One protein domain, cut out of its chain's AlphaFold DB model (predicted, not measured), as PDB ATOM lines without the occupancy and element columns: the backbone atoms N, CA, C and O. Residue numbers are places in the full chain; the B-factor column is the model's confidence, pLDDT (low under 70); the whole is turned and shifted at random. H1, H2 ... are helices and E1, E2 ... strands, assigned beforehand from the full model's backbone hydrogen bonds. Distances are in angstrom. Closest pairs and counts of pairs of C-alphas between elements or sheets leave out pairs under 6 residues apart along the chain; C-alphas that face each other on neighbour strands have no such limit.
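AT A GLANCE: This is residues 2 to 26 and 45 to 67 of the 79 residues of the protein "Ribosomal protein L37AE/L43A" of Silvibacterium bohemicum (UniProt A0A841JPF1). This model has little regular structure: a small hairpin of strands E2 and E3, short helix H1 just before it, strand E1 near E2, and a looping stretch, residues 2 to 18, reaching at Lys 13 the end opposite the hairpin's link. The printed part has 48 residues, 14 in named elements, in the order E1, H1, E2, E3; the class is mixed, the sheet antiparallel. It is only just compact, close to loose, with radius of gyration of the C-alphas 11.1 A and spans of 29 by 22 by 16 A.

IN THESE COORDINATES: E2 is residues 51 to 53, 6.9 A; E3 is 63 to 65, 6.9 A, ending at C-alpha 65 (172.622, 116.350, 138.383). H1 is 45 to 48, 5.3 A. E1 is 19 to 22, 10.3 A, beginning at C-alpha 19 (179.370, 112.778, 126.689).

HOW THE PARTS SIT: E2 and E3 are antiparallel at 154 degrees; N 52 and O 64 are 2.9 A apart, within hydrogen-bond range. E1 pairs with no named strand; its closest C-alphas to H1 are Ser 19 and Ala 48, 5.7 A. E1 and E3 are apart, as are H1 and E3. H1 is too short for an O i to N i+4 pair; 0 of its 1 O i to N i+3 pair is within range.

THE WHOLE: C-alphas 13 and 58 are farthest apart, 29.7 A. Residues 27 to 44 are not printed; C-alphas 26 and 45 are 26.9 A apart across the cut. Of the links printed whole, none is long. Residues 25, 26 and 67 have pLDDT under 70.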
ATOM      1  N   HIS A   2     186.618 122.196 128.780       91.31
ATOM      2  CA  HIS A   2     186.371 121.951 130.201       91.31
ATOM      3  C   HIS A   2     185.072 121.174 130.401       91.31
ATOM      4  O   HIS A   2     184.126 121.328 129.624       91.31
ATOM      5  N   CYS A   3     185.046 120.333 131.432       91.50
ATOM      6  CA  CYS A   3     183.828 119.666 131.862       91.50
ATOM      7  C   CYS A   3     182.782 120.707 132.293       91.50
ATOM      8  O   CYS A   3     183.099 121.662 132.994       91.50
ATOM      9  N   ALA A   4     181.526 120.513 131.892       90.94
ATOM     10  CA  ALA A   4     180.427 121.428 132.191       90.94
ATOM     11  C   ALA A   4     179.923 121.341 133.642       90.94
ATOM     12  O   ALA A   4     179.174 122.206 134.084       90.94
ATOM     13  N   ASN A   5     180.334 120.316 134.398       90.56
ATOM     14  CA  ASN A   5     180.115 120.268 135.843       90.56
ATOM     15  C   ASN A   5     181.008 121.328 136.527       90.56
ATOM     16  O   ASN A   5     182.227 121.158 136.501       90.56
ATOM     17  N   PRO A   6     180.446 122.362 137.184       85.75
ATOM     18  CA  PRO A   6     181.220 123.454 137.786       85.75
ATOM     19  C   PRO A   6     182.138 123.002 138.929       85.75
ATOM     20  O   PRO A   6     183.113 123.679 139.237       85.75
ATOM     21  N   ASN A   7     181.856 121.846 139.536       88.75
ATOM     22  CA  ASN A   7     182.683 121.262 140.593       88.75
ATOM     23  C   ASN A   7     183.773 120.326 140.041       88.75
ATOM     24  O   ASN A   7     184.480 119.679 140.811       88.75
ATOM     25  N   CYS A   8     183.890 120.204 138.715       88.81
ATOM     26  CA  CYS A   8     184.870 119.356 138.056       88.81
ATOM     27  C   CYS A   8     185.893 120.211 137.308       88.81
ATOM     28  O   CYS A   8     185.541 121.026 136.461       88.81
ATOM     29  N   SER A   9     187.177 119.973 137.563       90.50
ATOM     30  CA  SER A   9     188.287 120.644 136.876       90.50
ATOM     31  C   SER A   9     188.820 119.862 135.670       90.50
ATOM     32  O   SER A   9     189.852 120.225 135.107       90.50
ATOM     33  N   SER A  10     188.142 118.782 135.262       91.81
ATOM     34  CA  SER A  10     188.588 117.950 134.146       91.81
ATOM     35  C   SER A  10     188.605 118.752 132.846       91.81
ATOM     36  O   SER A  10     187.626 119.404 132.469       91.81
ATOM     37  N   GLU A  11     189.728 118.669 132.140       92.06
ATOM     38  CA  GLU A  11     189.904 119.239 130.817       92.06
ATOM     39  C   GLU A  11     190.381 118.150 129.858       92.06
ATOM     40  O   GLU A  11     191.214 117.313 130.207       92.06
ATOM     41  N   SER A  12     189.880 118.177 128.624       87.19
ATOM     42  CA  SER A  12     190.444 117.366 127.553       87.19
ATOM     43  C   SER A  12     190.763 118.180 126.303       87.19
ATOM     44  O   SER A  12     189.994 119.051 125.879       87.19
ATOM     45  N   LYS A  13     191.899 117.840 125.682       84.62
ATOM     46  CA  LYS A  13     192.286 118.295 124.338       84.62
ATOM     47  C   LYS A  13     191.578 117.509 123.230       84.62
ATOM     48  O   LYS A  13     191.404 118.039 122.139       84.62
ATOM     49  N   TYR A  14     191.160 116.270 123.506       83.00
ATOM     50  CA  TYR A  14     190.525 115.374 122.534       83.00
ATOM     51  C   TYR A  14     189.317 114.660 123.147       83.00
ATOM     52  O   TYR A  14     189.397 114.123 124.252       83.00
ATOM     53  N   PHE A  15     188.206 114.574 122.419       77.38
ATOM     54  CA  PHE A  15     187.015 113.849 122.876       77.38
ATOM     55  C   PHE A  15     187.204 112.334 122.721       77.38
ATOM     56  O   PHE A  15     186.697 111.722 121.788       77.38
ATOM     57  N   ARG A  16     187.988 111.733 123.620       82.81
ATOM     58  CA  ARG A  16     188.204 110.276 123.677       82.81
ATOM     59  C   ARG A  16     187.277 109.566 124.670       82.81
ATOM     60  O   ARG A  16     187.329 108.349 124.775       82.81
ATOM     61  N   GLY A  17     186.447 110.320 125.390       85.44
ATOM     62  CA  GLY A  17     185.501 109.796 126.368       85.44
ATOM     63  C   GLY A  17     184.575 110.876 126.927       85.44
ATOM     64  O   GLY A  17     184.761 112.073 126.676       85.44
ATOM     65  N   GLY A  18     183.581 110.435 127.697       89.00
ATOM     66  CA  GLY A  18     182.529 111.289 128.236       89.00
ATOM     67  C   GLY A  18     181.361 111.458 127.270       89.00
ATOM     68  O   GLY A  18     181.179 110.661 126.352       89.00
ATOM     69  N   SER A  19     180.571 112.504 127.481       90.44
ATOM     70  CA  SER A  19     179.370 112.778 126.689       90.44
ATOM     71  C   SER A  19     179.343 114.229 126.225       90.44
ATOM     72  O   SER A  19     179.602 115.134 127.022       90.44
ATOM     73  N   LEU A  20     179.019 114.447 124.952       90.44
ATOM     74  CA  LEU A  20     178.873 115.767 124.344       90.44
ATOM     75  C   LEU A  20     177.386 116.045 124.115       90.44
ATOM     76  O   LEU A  20     176.692 115.204 123.547       90.44
ATOM     77  N   HIS A  21     176.913 117.218 124.527       88.62
ATOM     78  CA  HIS A  21     175.501 117.589 124.438       88.62
ATOM     79  C   HIS A  21     175.331 118.986 123.853       88.62
ATOM     80  O   HIS A  21     176.159 119.870 124.070       88.62
ATOM     81  N   CYS A  22     174.226 119.190 123.144       86.75
ATOM     82  CA  CYS A  22     173.786 120.505 122.691       86.75
ATOM     83  C   CYS A  22     172.809 121.080 123.718       86.75
ATOM     84  O   CYS A  22     171.846 120.398 124.073       86.75
ATOM     85  N   ILE A  23     173.020 122.324 124.145       85.31
ATOM     86  CA  ILE A  23     172.071 123.062 124.990       85.31
ATOM     87  C   ILE A  23     171.623 124.350 124.299       85.31
ATOM     88  O   ILE A  23     172.302 124.881 123.419       85.31
ATOM     89  N   ASP A  24     170.471 124.851 124.712       80.38
ATOM     90  CA  ASP A  24     169.929 126.146 124.350       80.38
ATOM     91  C   ASP A  24     170.322 127.157 125.437       80.38
ATOM     92  O   ASP A  24     170.046 126.968 126.620       80.38
ATOM     93  N   CYS A  25     170.965 128.256 125.042       64.56
ATOM     94  CA  CYS A  25     171.356 129.333 125.963       64.56
ATOM     95  C   CYS A  25     170.398 130.532 125.952       64.56
ATOM     96  O   CYS A  25     170.744 131.576 126.482       64.56
ATOM     97  N   GLY A  26     169.191 130.376 125.397       59.97
ATOM     98  CA  GLY A  26     168.082 131.294 125.658       59.97
ATOM     99  C   GLY A  26     168.325 132.721 125.193       59.97
ATOM    100  O   GLY A  26     168.391 133.600 126.029       59.97
ATOM    101  N   PRO A  45     184.137 111.461 131.400       92.06
ATOM    102  CA  PRO A  45     183.616 110.111 131.645       92.06
ATOM    103  C   PRO A  45     182.948 109.934 133.014       92.06
ATOM    104  O   PRO A  45     181.866 109.360 133.083       92.06
ATOM    105  N   ASP A  46     183.537 110.504 134.067       90.75
ATOM    106  CA  ASP A  46     183.005 110.396 135.428       90.75
ATOM    107  C   ASP A  46     181.719 111.217 135.597       90.75
ATOM    108  O   ASP A  46     180.711 110.732 136.101       90.75
ATOM    109  N   CYS A  47     181.706 112.466 135.118       91.19
ATOM    110  CA  CYS A  47     180.528 113.330 135.236       91.19
ATOM    111  C   CYS A  47     179.383 112.893 134.314       91.19
ATOM    112  O   CYS A  47     178.223 113.109 134.650       91.19
ATOM    113  N   ALA A  48     179.682 112.264 133.178       91.38
ATOM    114  CA  ALA A  48     178.675 111.793 132.233       91.38
ATOM    115  C   ALA A  48     177.741 110.733 132.843       91.38
ATOM    116  O   ALA A  48     176.597 110.618 132.417       91.38
ATOM    117  N   ALA A  49     178.193 109.995 133.864       88.31
ATOM    118  CA  ALA A  49     177.357 109.041 134.596       88.31
ATOM    119  C   ALA A  49     176.384 109.712 135.585       88.31
ATOM    120  O   ALA A  49     175.379 109.119 135.975       88.31
ATOM    121  N   HIS A  50     176.675 110.946 135.998       89.38
ATOM    122  CA  HIS A  50     175.966 111.645 137.070       89.38
ATOM    123  C   HIS A  50     175.157 112.847 136.589       89.38
ATOM    124  O   HIS A  50     174.436 113.448 137.381       89.38
ATOM    125  N   TRP A  51     175.256 113.207 135.313       89.12
ATOM    126  CA  TRP A  51     174.600 114.376 134.746       89.12
ATOM    127  C   TRP A  51     173.760 113.997 133.531       89.12
ATOM    128  O   TRP A  51     174.204 113.262 132.653       89.12
ATOM    129  N   ALA A  52     172.548 114.543 133.472       87.38
ATOM    130  CA  ALA A  52     171.657 114.451 132.325       87.38
ATOM    131  C   ALA A  52     171.452 115.825 131.689       87.38
ATOM    132  O   ALA A  52     171.447 116.852 132.375       87.38
ATOM    133  N   VAL A  53     171.231 115.818 130.373       89.38
ATOM    134  CA  VAL A  53     170.802 116.994 129.615       89.38
ATOM    135  C   VAL A  53     169.365 116.790 129.151       89.38
ATOM    136  O   VAL A  53     169.072 115.932 128.323       89.38
ATOM    137  N   GLU A  54     168.460 117.584 129.707       89.44
ATOM    138  CA  GLU A  54     167.028 117.576 129.426       89.44
ATOM    139  C   GLU A  54     166.714 118.712 128.438       89.44
ATOM    140  O   GLU A  54     166.313 119.803 128.835       89.44
ATOM    141  N   THR A  55     166.908 118.477 127.135       82.88
ATOM    142  CA  THR A  55     166.804 119.525 126.093       82.88
ATOM    143  C   THR A  55     165.407 120.137 125.944       82.88
ATOM    144  O   THR A  55     165.262 121.187 125.332       82.88
ATOM    145  N   TRP A  56     164.372 119.503 126.497       81.25
ATOM    146  CA  TRP A  56     163.003 120.030 126.532       81.25
ATOM    147  C   TRP A  56     162.798 121.111 127.603       81.25
ATOM    148  O   TRP A  56     161.770 121.790 127.593       81.25
ATOM    149  N   ARG A  57     163.742 121.277 128.540       82.25
ATOM    150  CA  ARG A  57     163.679 122.343 129.544       82.25
ATOM    151  C   ARG A  57     164.072 123.699 128.966       82.25
ATOM    152  O   ARG A  57     164.812 123.756 127.984       82.25
ATOM    153  N   PRO A  58     163.635 124.795 129.614       80.75
ATOM    154  CA  PRO A  58     164.089 126.131 129.269       80.75
ATOM    155  C   PRO A  58     165.612 126.246 129.295       80.75
ATOM    156  O   PRO A  58     166.300 125.579 130.074       80.75
ATOM    157  N   ALA A  59     166.118 127.157 128.471       81.31
ATOM    158  CA  ALA A  59     167.523 127.510 128.447       81.31
ATOM    159  C   ALA A  59     168.069 127.830 129.846       81.31
ATOM    160  O   ALA A  59     167.386 128.425 130.681       81.31
ATOM    161  N   GLY A  60     169.298 127.394 130.112       79.56
ATOM    162  CA  GLY A  60     169.922 127.513 131.434       79.56
ATOM    163  C   GLY A  60     169.419 126.510 132.486       79.56
ATOM    164  O   GLY A  60     170.055 126.384 133.528       79.56
ATOM    165  N   GLN A  61     168.347 125.750 132.222       83.62
ATOM    166  CA  GLN A  61     167.818 124.711 133.128       83.62
ATOM    167  C   GLN A  61     167.970 123.284 132.583       83.62
ATOM    168  O   GLN A  61     167.500 122.330 133.197       83.62
ATOM    169  N   GLN A  62     168.605 123.120 131.422       88.50
ATOM    170  CA  GLN A  62     168.695 121.828 130.737       88.50
ATOM    171  C   GLN A  62     169.693 120.863 131.388       88.50
ATOM    172  O   GLN A  62     169.611 119.667 131.141       88.50
ATOM    173  N   MET A  63     170.626 121.337 132.218       88.12
ATOM    174  CA  MET A  63     171.566 120.464 132.928       88.12
ATOM    175  C   MET A  63     171.001 120.049 134.281       88.12
ATOM    176  O   MET A  63     170.653 120.898 135.103       88.12
ATOM    177  N   ARG A  64     170.978 118.743 134.545       87.94
ATOM    178  CA  ARG A  64     170.527 118.194 135.821       87.94
ATOM    179  C   ARG A  64     171.534 117.195 136.367       87.94
ATOM    180  O   ARG A  64     171.918 116.252 135.682       87.94
ATOM    181  N   CYS A  65     171.900 117.368 137.633       85.25
ATOM    182  CA  CYS A  65     172.622 116.350 138.383       85.25
ATOM    183  C   CYS A  65     171.643 115.222 138.756       85.25
ATOM    184  O   CYS A  65     170.633 115.462 139.421       85.25
ATOM    185  N   LEU A  66     171.916 114.007 138.284       82.31
ATOM    186  CA  LEU A  66     171.165 112.786 138.591       82.31
ATOM    187  C   LEU A  66     171.521 112.241 139.973       82.31
ATOM    188  O   LEU A  66     170.681 111.642 140.641       82.31
ATOM    189  N   SER A  67     172.750 112.480 140.425       69.38
ATOM    190  CA  SER A  67     173.148 112.231 141.803       69.38
ATOM    191  C   SER A  67     172.671 113.384 142.680       69.38
ATOM    192  O   SER A  67     173.406 114.337 142.945       69.38
TER     193      SER A  67